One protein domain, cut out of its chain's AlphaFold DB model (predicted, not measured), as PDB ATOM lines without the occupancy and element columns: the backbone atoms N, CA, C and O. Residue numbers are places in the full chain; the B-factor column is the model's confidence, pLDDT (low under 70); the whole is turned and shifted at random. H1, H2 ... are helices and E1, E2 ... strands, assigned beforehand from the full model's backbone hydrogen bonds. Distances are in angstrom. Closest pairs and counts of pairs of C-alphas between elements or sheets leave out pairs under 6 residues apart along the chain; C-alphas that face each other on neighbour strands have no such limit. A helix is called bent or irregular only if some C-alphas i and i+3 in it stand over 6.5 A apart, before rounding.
ATOM      1  N   THR A  28     209.662 353.462 233.179       57.16
ATOM      2  CA  THR A  28     210.339 353.874 231.943       57.16
ATOM      3  C   THR A  28     209.407 354.568 230.944       57.16
ATOM      4  O   THR A  28     209.890 355.260 230.046       57.16
ATOM      5  N   HIS A  29     208.090 354.424 231.115       62.19
ATOM      6  CA  HIS A  29     207.062 354.955 230.221       62.19
ATOM      7  C   HIS A  29     206.065 355.866 230.945       62.19
ATOM      8  O   HIS A  29     205.822 355.719 232.143       62.19
ATOM      9  N   ILE A  30     205.488 356.811 230.201       68.75
ATOM     10  CA  ILE A  30     204.386 357.671 230.640       68.75
ATOM     11  C   ILE A  30     203.156 357.319 229.806       68.75
ATOM     12  O   ILE A  30     203.244 357.195 228.582       68.75
ATOM     13  N   GLU A  31     202.008 357.178 230.467       77.19
ATOM     14  CA  GLU A  31     200.709 357.039 229.810       77.19
ATOM     15  C   GLU A  31     199.853 358.278 230.067       77.19
ATOM     16  O   GLU A  31     199.759 358.748 231.199       77.19
ATOM     17  N   TYR A  32     199.220 358.799 229.021       75.62
ATOM     18  CA  TYR A  32     198.353 359.974 229.097       75.62
ATOM     19  C   TYR A  32     197.244 359.900 228.036       75.62
ATOM     20  O   TYR A  32     197.223 359.009 227.173       75.62
ATOM     21  N   PHE A  33     196.318 360.851 228.101       80.00
ATOM     22  CA  PHE A  33     195.226 361.019 227.151       80.00
ATOM     23  C   PHE A  33     195.506 362.183 226.191       80.00
ATOM     24  O   PHE A  33     196.162 363.155 226.552       80.00
ATOM     25  N   ASP A  34     195.072 362.054 224.938       78.25
ATOM     26  CA  ASP A  34     195.282 363.066 223.893       78.25
ATOM     27  C   ASP A  34     194.142 362.992 222.861       78.25
ATOM     28  O   ASP A  34     193.595 361.914 222.615       78.25
ATOM     29  N   CYS A  35     193.785 364.114 222.240       79.44
ATOM     30  CA  CYS A  35     192.694 364.231 221.269       79.44
ATOM     31  C   CYS A  35     193.178 364.969 220.021       79.44
ATOM     32  O   CYS A  35     193.150 366.197 219.960       79.44
ATOM     33  N   TRP A  36     193.630 364.228 219.011       79.44
ATOM     34  CA  TRP A  36     194.355 364.797 217.874       79.44
ATOM     35  C   TRP A  36     194.185 363.945 216.601       79.44
ATOM     36  O   TRP A  36     193.285 363.107 216.502       79.44
ATOM     37  N   MET A  37     195.055 364.155 215.612       82.75
ATOM     38  CA  MET A  37     195.220 363.269 214.463       82.75
ATOM     39  C   MET A  37     196.568 362.543 214.505       82.75
ATOM     40  O   MET A  37     197.626 363.166 214.483       82.75
ATOM     41  N   GLU A  38     196.518 361.217 214.481       83.56
ATOM     42  CA  GLU A  38     197.673 360.327 214.601       83.56
ATOM     43  C   GLU A  38     197.896 359.479 213.344       83.56
ATOM     44  O   GLU A  38     197.035 359.403 212.466       83.56
ATOM     45  N   LYS A  39     199.055 358.812 213.249       85.38
ATOM     46  CA  LYS A  39     199.320 357.823 212.191       85.38
ATOM     47  C   LYS A  39     198.859 356.427 212.606       85.38
ATOM     48  O   LYS A  39     199.127 355.982 213.720       85.38
ATOM     49  N   GLY A  40     198.253 355.691 211.676       86.88
ATOM     50  CA  GLY A  40     197.830 354.302 211.874       86.88
ATOM     51  C   GLY A  40     198.979 353.323 212.160       86.88
ATOM     52  O   GLY A  40     198.734 352.230 212.668       86.88
ATOM     53  N   SER A  41     200.233 353.715 211.908       87.56
ATOM     54  CA  SER A  41     201.435 352.984 212.328       87.56
ATOM     55  C   SER A  41     201.712 353.031 213.838       87.56
ATOM     56  O   SER A  41     202.372 352.129 214.346       87.56
ATOM     57  N   ALA A  42     201.187 354.022 214.567       88.62
ATOM     58  CA  ALA A  42     201.316 354.115 216.025       88.62
ATOM     59  C   ALA A  42     200.247 353.298 216.785       88.62
ATOM     60  O   ALA A  42     200.374 353.093 217.991       88.62
ATOM     61  N   LEU A  43     199.193 352.825 216.108       90.31
ATOM     62  CA  LEU A  43     198.139 352.006 216.718       90.31
ATOM     63  C   LEU A  43     198.652 350.611 217.104       90.31
ATOM     64  O   LEU A  43     199.255 349.916 216.283       90.31
ATOM     65  N   VAL A  44     198.292 350.135 218.302       92.69
ATOM     66  CA  VAL A  44     198.408 348.702 218.622       92.69
ATOM     67  C   VAL A  44     197.604 347.849 217.619       92.69
ATOM     68  O   VAL A  44     196.547 348.287 217.149       92.69
ATOM     69  N   PRO A  45     198.035 346.608 217.304       92.94
ATOM     70  CA  PRO A  45     197.404 345.790 216.260       92.94
ATOM     71  C   PRO A  45     195.893 345.572 216.427       92.94
ATOM     72  O   PRO A  45     195.177 345.496 215.430       92.94
ATOM     73  N   ALA A  46     195.399 345.512 217.669       92.88
ATOM     74  CA  ALA A  46     193.974 345.372 217.970       92.88
ATOM     75  C   ALA A  46     193.155 346.582 217.484       92.88
ATOM     76  O   ALA A  46     192.198 346.410 216.728       92.88
ATOM     77  N   GLU A  47     193.565 347.802 217.838       93.25
ATOM     78  CA  GLU A  47     192.887 349.037 217.419       93.25
ATOM     79  C   GLU A  47     193.021 349.283 215.918       93.25
ATOM     80  O   GLU A  47     192.061 349.672 215.254       93.25
ATOM     81  N   LYS A  48     194.192 348.972 215.357       92.62
ATOM     82  CA  LYS A  48     194.449 349.051 213.917       92.62
ATOM     83  C   LYS A  48     193.499 348.151 213.119       92.62
ATOM     84  O   LYS A  48     192.906 348.598 212.137       92.62
ATOM     85  N   ALA A  49     193.278 346.920 213.588       93.12
ATOM     86  CA  ALA A  49     192.299 345.999 213.014       93.12
ATOM     87  C   ALA A  49     190.846 346.461 213.241       93.12
ATOM     88  O   ALA A  49     190.042 346.412 212.308       93.12
ATOM     89  N   ARG A  50     190.514 346.957 214.445       93.81
ATOM     90  CA  ARG A  50     189.176 347.463 214.810       93.81
ATOM     91  C   ARG A  50     188.736 348.626 213.916       93.81
ATOM     92  O   ARG A  50     187.624 348.610 213.390       93.81
ATOM     93  N   LEU A  51     189.630 349.591 213.696       91.19
ATOM     94  CA  LEU A  51     189.404 350.764 212.847       91.19
ATOM     95  C   LEU A  51     189.615 350.494 211.348       91.19
ATOM     96  O   LEU A  51     189.248 351.331 210.525       91.19
ATOM     97  N   LYS A  52     190.170 349.329 210.978       92.88
ATOM     98  CA  LYS A  52     190.559 348.960 209.599       92.88
ATOM     99  C   LYS A  52     191.583 349.931 208.987       92.88
ATOM    100  O   LYS A  52     191.515 350.255 207.803       92.88
ATOM    101  N   ALA A  53     192.519 350.394 209.812       88.81
ATOM    102  CA  ALA A  53     193.557 351.350 209.447       88.81
ATOM    103  C   ALA A  53     194.792 350.673 208.820       88.81
ATOM    104  O   ALA A  53     195.194 349.581 209.219       88.81
ATOM    105  N   THR A  54     195.432 351.363 207.876       88.00
ATOM    106  CA  THR A  54     196.792 351.060 207.391       88.00
ATOM    107  C   THR A  54     197.836 351.871 208.164       88.00
ATOM    108  O   THR A  54     197.484 352.798 208.890       88.00
ATOM    109  N   ASP A  55     199.125 351.570 207.997       86.56
ATOM    110  CA  ASP A  55     200.220 352.385 208.549       86.56
ATOM    111  C   ASP A  55     200.163 353.853 208.099       86.56
ATOM    112  O   ASP A  55     200.351 354.762 208.908       86.56
ATOM    113  N   ASP A  56     199.820 354.074 206.828       83.56
ATOM    114  CA  ASP A  56     199.729 355.394 206.190       83.56
ATOM    115  C   ASP A  56     198.399 356.126 206.450       83.56
ATOM    116  O   ASP A  56     198.203 357.244 205.971       83.56
ATOM    117  N   SER A  57     197.461 355.506 207.173       84.62
ATOM    118  CA  SER A  57     196.169 356.121 207.494       84.62
ATOM    119  C   SER A  57     196.329 357.241 208.523       84.62
ATOM    120  O   SER A  57     197.007 357.068 209.537       84.62
ATOM    121  N   GLY A  58     195.638 358.361 208.307       85.56
ATOM    122  CA  GLY A  58     195.424 359.373 209.339       85.56
ATOM    123  C   GLY A  58     194.260 358.959 210.229       85.56
ATOM    124  O   GLY A  58     193.224 358.534 209.724       85.56
ATOM    125  N   ILE A  59     194.406 359.058 211.544       87.12
ATOM    126  CA  ILE A  59     193.378 358.682 212.515       87.12
ATOM    127  C   ILE A  59     193.039 359.925 213.319       87.12
ATOM    128  O   ILE A  59     193.818 360.314 214.180       87.12
ATOM    129  N   CYS A  60     191.900 360.555 213.046       86.56
ATOM    130  CA  CYS A  60     191.366 361.594 213.919       86.56
ATOM    131  C   CYS A  60     190.537 360.957 215.037       86.56
ATOM    132  O   CYS A  60     189.643 360.154 214.753       86.56
ATOM    133  N   GLY A  61     190.792 361.326 216.290       86.50
ATOM    134  CA  GLY A  61     190.036 360.832 217.436       86.50
ATOM    135  C   GLY A  61     190.669 361.224 218.764       86.50
ATOM    136  O   GLY A  61     191.481 362.142 218.833       86.50
ATOM    137  N   CYS A  62     190.294 360.500 219.814       86.38
ATOM    138  CA  CYS A  62     190.908 360.614 221.131       86.38
ATOM    139  C   CYS A  62     191.514 359.277 221.549       86.38
ATOM    140  O   CYS A  62     191.021 358.213 221.165       86.38
ATOM    141  N   PHE A  63     192.590 359.330 222.327       87.56
ATOM    142  CA  PHE A  63     193.545 358.240 222.469       87.56
ATOM    143  C   PHE A  63     193.980 358.042 223.917       87.56
ATOM    144  O   PHE A  63     194.176 359.010 224.644       87.56
ATOM    145  N   LYS A  64     194.233 356.787 224.305       87.50
ATOM    146  CA  LYS A  64     195.203 356.494 225.367       87.50
ATOM    147  C   LYS A  64     196.548 356.222 224.706       87.50
ATOM    148  O   LYS A  64     196.655 355.305 223.887       87.50
ATOM    149  N   VAL A  65     197.557 357.006 225.060       84.00
ATOM    150  CA  VAL A  65     198.893 356.949 224.464       84.00
ATOM    151  C   VAL A  65     199.920 356.543 225.515       84.00
ATOM    152  O   VAL A  65     199.776 356.881 226.687       84.00
ATOM    153  N   ARG A  66     200.959 355.833 225.076       83.00
ATOM    154  CA  ARG A  66     202.176 355.524 225.820       83.00
ATOM    155  C   ARG A  66     203.387 356.076 225.066       83.00
ATOM    156  O   ARG A  66     203.553 355.797 223.876       83.00
ATOM    157  N   GLU A  67     204.235 356.816 225.765       76.00
ATOM    158  CA  GLU A  67     205.560 357.238 225.294       76.00
ATOM    159  C   GLU A  67     206.616 356.724 226.284       76.00
ATOM    160  O   GLU A  67     206.442 356.838 227.501       76.00
ATOM    161  N   ASN A  68     207.699 356.129 225.777       66.00
ATOM    162  CA  ASN A  68     208.866 355.803 226.597       66.00
ATOM    163  C   ASN A  68     209.718 357.072 226.742       66.00
ATOM    164  O   ASN A  68     209.837 357.842 225.792       66.00
ATOM    165  N   GLY A  69     210.313 357.289 227.917       53.66
ATOM    166  CA  GLY A  69     211.090 358.501 228.198       53.66
ATOM    167  C   GLY A  69     210.236 359.754 228.452       53.66
ATOM    168  O   GLY A  69     209.195 359.995 227.846       53.66
ATOM    169  N   GLY A  70     210.657 360.582 229.412       50.44
ATOM    170  CA  GLY A  70     209.865 361.733 229.857       50.44
ATOM    171  C   GLY A  70     209.918 362.934 228.903       50.44
ATOM    172  O   GLY A  70     210.980 363.536 228.732       50.44
ATOM    173  N   PHE A  71     208.758 363.341 228.372       46.62
ATOM    174  CA  PHE A  71     208.538 364.589 227.618       46.62
ATOM    175  C   PHE A  71     209.527 364.866 226.461       46.62
ATOM    176  O   PHE A  71     209.955 366.002 226.273       46.62
ATOM    177  N   GLY A  72     209.891 363.860 225.659       42.53
ATOM    178  CA  GLY A  72     210.420 364.058 224.295       42.53
ATOM    179  C   GLY A  72     211.737 364.841 224.118       42.53
ATOM    180  O   GLY A  72     212.123 365.127 222.986       42.53
ATOM    181  N   TRP A  73     212.461 365.189 225.189       39.94
ATOM    182  CA  TRP A  73     213.727 365.944 225.109       39.94
ATOM    183  C   TRP A  73     214.964 365.066 224.832       39.94
ATOM    184  O   TRP A  73     216.084 365.581 224.790       39.94
ATOM    185  N   ARG A  74     214.799 363.748 224.661       39.81
ATOM    186  CA  ARG A  74     215.885 362.792 224.389       39.81
ATOM    187  C   ARG A  74     215.573 362.002 223.118       39.81
ATOM    188  O   ARG A  74     214.733 361.119 223.107       39.81
ATOM    189  N   GLY A  75     216.268 362.323 222.027       37.53
ATOM    190  CA  GLY A  75     215.983 361.793 220.683       37.53
ATOM    191  C   GLY A  75     216.344 360.321 220.428       37.53
ATOM    192  O   GLY A  75     216.661 359.996 219.289       37.53
ATOM    193  N   ASN A  76     216.338 359.468 221.457       46.41
ATOM    194  CA  ASN A  76     216.680 358.040 221.394       46.41
ATOM    195  C   ASN A  76     215.600 357.125 222.018       46.41
ATOM    196  O   ASN A  76     215.821 355.918 222.086       46.41
ATOM    197  N   ASP A  77     214.489 357.675 222.514       50.91
ATOM    198  CA  ASP A  77     213.441 356.897 223.183       50.91
ATOM    199  C   ASP A  77     212.527 356.163 222.162       50.91
ATOM    200  O   ASP A  77     212.443 356.557 220.995       50.91
ATOM    201  N   ASP A  78     211.873 355.067 222.577       57.28
ATOM    202  CA  ASP A  78     211.073 354.197 221.691       57.28
ATOM    203  C   ASP A  78     209.875 354.910 221.025       57.28
ATOM    204  O   ASP A  78     209.297 355.841 221.597       57.28
ATOM    205  N   PRO A  79     209.426 354.454 219.836       66.56
ATOM    206  CA  PRO A  79     208.302 355.069 219.137       66.56
ATOM    207  C   PRO A  79     206.992 355.013 219.941       66.56
ATOM    208  O   PRO A  79     206.521 353.943 220.329       66.56
ATOM    209  N   LYS A  80     206.372 356.192 220.091       78.69
ATOM    210  CA  LYS A  80     205.010 356.436 220.595       78.69
ATOM    211  C   LYS A  80     204.013 355.353 220.165       78.69
ATOM    212  O   LYS A  80     203.860 355.078 218.973       78.69
ATOM    213  N   GLN A  81     203.267 354.820 221.132       87.19
ATOM    214  CA  GLN A  81     202.273 353.769 220.928       87.19
ATOM    215  C   GLN A  81     200.886 354.207 221.416       87.19
ATOM    216  O   GLN A  81     200.721 354.696 222.529       87.19
ATOM    217  N   ILE A  82     199.861 353.995 220.593       89.50
ATOM    218  CA  ILE A  82     198.458 354.278 220.910       89.50
ATOM    219  C   ILE A  82     197.793 352.971 221.327       89.50
ATOM    220  O   ILE A  82     197.610 352.069 220.509       89.50
ATOM    221  N   LEU A  83     197.441 352.880 222.608       89.56
ATOM    222  CA  LEU A  83     196.917 351.677 223.258       89.56
ATOM    223  C   LEU A  83     195.413 351.486 223.030       89.56
ATOM    224  O   LEU A  83     194.936 350.355 222.969       89.56
ATOM    225  N   LYS A  84     194.671 352.592 222.928       90.75
ATOM    226  CA  LYS A  84     193.216 352.631 222.731       90.75
ATOM    227  C   LYS A  84     192.834 353.882 221.947       90.75
ATOM    228  O   LYS A  84     193.374 354.951 222.224       90.75
ATOM    229  N   VAL A  85     191.873 353.760 221.038       90.31
ATOM    230  CA  VAL A  85     191.133 354.878 220.441       90.31
ATOM    231  C   VAL A  85     189.714 354.864 221.012       90.31
ATOM    232  O   VAL A  85     189.079 353.813 221.076       90.31
ATOM    233  N   TYR A  86     189.211 356.010 221.463       90.00
ATOM    234  CA  TYR A  86     187.854 356.128 222.007       90.00
ATOM    235  C   TYR A  86     186.820 356.329 220.892       90.00
ATOM    236  O   TYR A  86     187.135 356.874 219.836       90.00
ATOM    237  N   ASP A  87     185.584 355.873 221.126       84.31
ATOM    238  CA  ASP A  87     184.526 355.837 220.100       84.31
ATOM    239  C   ASP A  87     183.570 357.050 220.128       84.31
ATOM    240  O   ASP A  87     182.680 357.160 219.282       84.31
ATOM    241  N   LEU A  88     183.781 357.985 221.062       77.56
ATOM    242  CA  LEU A  88     183.193 359.329 221.087       77.56
ATOM    243  C   LEU A  88     184.323 360.352 221.349       77.56
ATOM    244  O   LEU A  88     184.985 360.220 222.375       77.56
ATOM    245  N   PRO A  89     184.568 361.356 220.479       74.19
ATOM    246  CA  PRO A  89     184.036 361.500 219.119       74.19
ATOM    247  C   PRO A  89     184.291 360.258 218.270       74.19
ATOM    248  O   PRO A  89     185.295 359.573 218.440       74.19
ATOM    249  N   LYS A  90     183.379 359.978 217.334       84.88
ATOM    250  CA  LYS A  90     183.517 358.826 216.440       84.88
ATOM    251  C   LYS A  90     184.829 358.953 215.649       84.88
ATOM    252  O   LYS A  90     184.961 359.928 214.903       84.88
ATOM    253  N   PRO A  91     185.770 357.997 215.759       86.94
ATOM    254  CA  PRO A  91     187.074 358.124 215.128       86.94
ATOM    255  C   PRO A  91     186.938 358.135 213.605       86.94
ATOM    256  O   PRO A  91     186.192 357.345 213.015       86.94
ATOM    257  N   HIS A  92     187.664 359.049 212.962       85.12
ATOM    258  CA  HIS A  92     187.633 359.237 211.518       85.12
ATOM    259  C   HIS A  92     188.957 358.787 210.898       85.12
ATOM    260  O   HIS A  92     190.006 359.389 211.128       85.12
ATOM    261  N   VAL A  93     188.894 357.704 210.118       85.00
ATOM    262  CA  VAL A  93     190.034 357.163 209.369       85.00
ATOM    263  C   VAL A  93     190.119 357.872 208.021       85.00
ATOM    264  O   VAL A  93     189.212 357.780 207.193       85.00
ATOM    265  N   MET A  94     191.220 358.583 207.821       79.88
ATOM    266  CA  MET A  94     191.485 359.471 206.700       79.88
ATOM    267  C   MET A  94     192.521 358.857 205.761       79.88
ATOM    268  O   MET A  94     193.521 358.280 206.196       79.88
ATOM    269  N   LYS A  95     192.298 359.024 204.456       70.19
ATOM    270  CA  LYS A  95     193.320 358.774 203.436       70.19
ATOM    271  C   LYS A  95     194.176 360.028 203.294       70.19
ATOM    272  O   LYS A  95     193.634 361.128 203.237       70.19
ATOM    273  N   CYS A  96     195.490 359.849 203.262       67.94
ATOM    274  CA  CYS A  96     196.454 360.938 203.179       67.94
ATOM    275  C   CYS A  96     197.201 360.807 201.853       67.94
ATOM    276  O   CYS A  96     198.176 360.063 201.760       67.94
ATOM    277  N   ASP A  97     196.702 361.490 200.823       56.69
ATOM    278  CA  ASP A  97     197.093 361.278 199.420       56.69
ATOM    279  C   ASP A  97     198.553 361.689 199.097       56.69
ATOM    280  O   ASP A  97     199.027 361.481 197.982       56.69
ATOM    281  N   ASP A  98     199.278 362.233 200.081       58.22
ATOM    282  CA  ASP A  98     200.690 362.634 200.046       58.22
ATOM    283  C   ASP A  98     201.561 361.987 201.156       58.22
ATOM    284  O   ASP A  98     202.739 362.316 201.296       58.22
ATOM    285  N   GLY A  99     200.998 361.092 201.983       56.28
ATOM    286  CA  GLY A  99     201.669 360.499 203.155       56.28
ATOM    287  C   GLY A  99     201.837 361.433 204.375       56.28
ATOM    288  O   GLY A  99     202.432 361.039 205.391       56.28
ATOM    289  N   SER A 100     201.300 362.657 204.312       61.34
ATOM    290  CA  SER A 100     201.480 363.735 205.292       61.34
ATOM    291  C   SER A 100     200.150 364.217 205.897       61.34
ATOM    292  O   SER A 100     199.852 365.412 205.921       61.34
ATOM    293  N   CYS A 101     199.399 363.297 206.513       62.09
ATOM    294  CA  CYS A 101     198.162 363.589 207.261       62.09
ATOM    295  C   CYS A 101     198.262 364.806 208.205       62.09
ATOM    296  O   CYS A 101     197.302 365.540 208.394       62.09
ATOM    297  N   LEU A 102     199.437 365.018 208.808       61.34
ATOM    298  CA  LEU A 102     199.679 365.930 209.930       61.34
ATOM    299  C   LEU A 102     199.684 367.434 209.568       61.34
ATOM    300  O   LEU A 102     200.109 368.241 210.392       61.34
ATOM    301  N   LYS A 103     199.271 367.841 208.356       58.81
ATOM    302  CA  LYS A 103     199.367 369.241 207.894       58.81
ATOM    303  C   LYS A 103     198.102 369.729 207.178       58.81
ATOM    304  O   LYS A 103     197.489 369.020 206.388       58.81
ATOM    305  N   GLY A 104     197.747 370.995 207.413       63.69
ATOM    306  CA  GLY A 104     196.651 371.688 206.724       63.69
ATOM    307  C   GLY A 104     195.245 371.239 207.142       63.69
ATOM    308  O   GLY A 104     195.021 370.823 208.277       63.69
ATOM    309  N   LYS A 105     194.289 371.336 206.206       66.56
ATOM    310  CA  LYS A 105     192.836 371.206 206.452       66.56
ATOM    311  C   LYS A 105     192.408 369.926 207.167       66.56
ATOM    312  O   LYS A 105     191.412 369.947 207.881       66.56
ATOM    313  N   ALA A 106     193.144 368.830 206.986       70.06
ATOM    314  CA  ALA A 106     192.878 367.566 207.667       70.06
ATOM    315  C   ALA A 106     192.915 367.721 209.199       70.06
ATOM    316  O   ALA A 106     192.076 367.170 209.909       70.06
ATOM    317  N   LEU A 107     193.850 368.533 209.703       71.50
ATOM    318  CA  LEU A 107     193.959 368.840 211.124       71.50
ATOM    319  C   LEU A 107     192.850 369.788 211.586       71.50
ATOM    320  O   LEU A 107     192.243 369.536 212.619       71.50
ATOM    321  N   GLU A 108     192.541 370.834 210.818       70.44
ATOM    322  CA  GLU A 108     191.448 371.770 211.135       70.44
ATOM    323  C   GLU A 108     190.106 371.027 211.265       70.44
ATOM    324  O   GLU A 108     189.410 371.166 212.267       70.44
ATOM    325  N   GLN A 109     189.805 370.137 210.314       72.25
ATOM    326  CA  GLN A 109     188.622 369.272 210.340       72.25
ATOM    327  C   GLN A 109     188.609 368.320 211.542       72.25
ATOM    328  O   GLN A 109     187.549 368.087 212.121       72.25
ATOM    329  N   CYS A 110     189.768 367.788 211.943       76.38
ATOM    330  CA  CYS A 110     189.856 366.948 213.133       76.38
ATOM    331  C   CYS A 110     189.603 367.743 214.423       76.38
ATOM    332  O   CYS A 110     188.788 367.338 215.253       76.38
ATOM    333  N   MET A 111     190.242 368.908 214.556       74.12
ATOM    334  CA  MET A 111     190.058 369.830 215.680       74.12
ATOM    335  C   MET A 111     188.595 370.235 215.845       74.12
ATOM    336  O   MET A 111     188.077 370.230 216.961       74.12
ATOM    337  N   ASP A 112     187.922 370.562 214.742       69.31
ATOM    338  CA  ASP A 112     186.509 370.926 214.742       69.31
ATOM    339  C   ASP A 112     185.611 369.732 215.100       69.31
ATOM    340  O   ASP A 112     184.707 369.886 215.918       69.31
ATOM    341  N   ASN A 113     185.892 368.528 214.584       74.06
ATOM    342  CA  ASN A 113     185.156 367.304 214.925       74.06
ATOM    343  C   ASN A 113     185.238 366.955 216.424       74.06
ATOM    344  O   ASN A 113     184.222 366.604 217.030       74.06
ATOM    345  N   VAL A 114     186.417 367.090 217.049       74.12
ATOM    346  CA  VAL A 114     186.553 366.904 218.505       74.12
ATOM    347  C   VAL A 114     185.812 368.014 219.257       74.12
ATOM    348  O   VAL A 114     184.974 367.719 220.103       74.12
ATOM    349  N   ARG A 115     186.057 369.292 218.927       69.94
ATOM    350  CA  ARG A 115     185.484 370.453 219.641       69.94
ATOM    351  C   ARG A 115     183.964 370.566 219.547       69.94
ATOM    352  O   ARG A 115     183.347 371.110 220.458       69.94
ATOM    353  N   GLN A 116     183.365 370.106 218.451       67.69
ATOM    354  CA  GLN A 116     181.910 370.092 218.261       67.69
ATOM    355  C   GLN A 116     181.243 368.876 218.923       67.69
ATOM    356  O   GLN A 116     180.016 368.839 219.023       67.69
ATOM    357  N   THR A 117     182.019 367.894 219.391       72.00
ATOM    358  CA  THR A 117     181.480 366.718 220.072       72.00
ATOM    359  C   THR A 117     181.337 366.972 221.568       72.00
ATOM    360  O   THR A 117     182.315 367.153 222.290       72.00
TER     361      THR A 117
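This is residues 28 to 117 of the 575 residues of an uncharacterized protein of Fibrobacter sp. UWH1 (UniProt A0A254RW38). Picture two long antiparallel strands, E1 and E2, running side by side as one sharply bent ribbon, with the shorter strands E3 and E4 along different parts of E2's far side and a helix over each face: H1 over E3, H2 across E2. A long loop, residues 69 to 80, lies at one end of the longest axis. The printed part has 90 residues, with two named helices and four named strands; along the chain E1 comes first, H1 follows it, then come the three strands E2 and E3 and E4, and H2 is last; the sheet is branched, with E2 the antiparallel neighbour of E1, of E3 and of E4, and the class is mixed, helices and strands. The whole is compact, with a radius of gyration of the C-alphas of 13.0 A and spans of 34 by 28 by 25 A.

Begin with strand E1, residues 29 to 39, which bends by 112 degrees at residue 36. Its antiparallel neighbour is E2, residues 58 to 68, which bends by 106 degrees at residue 61; look for N 34 and O 63, 3.2 A apart, and N 59 and O 38, 2.8 A apart, both within hydrogen-bond range. E1 lies on one side of E2; on the other side are E3, residues 81 to 85, and E4, residues 92 to 94. E2 and E3 form a hairpin, with N 66 and O 81 at 2.8 A. E4 is antiparallel to E2, with N 60 and O 92 at 2.9 A. The sheet is strongly twisted. Helix H1, residues 45 to 51, is on the sheet at a height of 8.0 A, over E3 and slantwise to the strands, at 35 degrees to E3 on the local plane; their closest C-alphas, of Glu 47 and Lys 84, are 6.4 A apart. On the opposite face, H2, residues 105 to 115, has a height over the sheet of 8.7 A and runs across the strands, at 86 degrees to E2 on the local plane. H2 lies over E2, and only just not over E1 as well: dropped onto the local plane, 9 of its 11 C-alphas fall on E2 and 2 on E1. The closest C-alphas of E2 and H2, those of Cys 60 and Cys 110, are 5.6 A apart. H1 and H2 are apart. In both helices every O i to N i+4 pair is within hydrogen-bond range.

Find C-alpha 29 at (207.062, 354.955, 230.221); from there E1 runs 19.8 A to residue 39. H1 spans 10.0 A. E2 starts at C-alpha 58, (195.424, 359.373, 209.339), and covers 22.2 A. E3 measures 11.2 A and E4 6.2 A. H2 runs 15.1 A to C-alpha 115 at (185.484, 370.453, 219.641).

The two C-alphas farthest apart, of Asn 76 and Gln 116, are 36.9 A from each other. The printed part has no cut, and the link from E2 to E3 is long. Mean pLDDT of the printed part is 75.5; look for values under 70 at residues 28 to 30, 68 to 79, 96 to 105, 112, and 115 to 116.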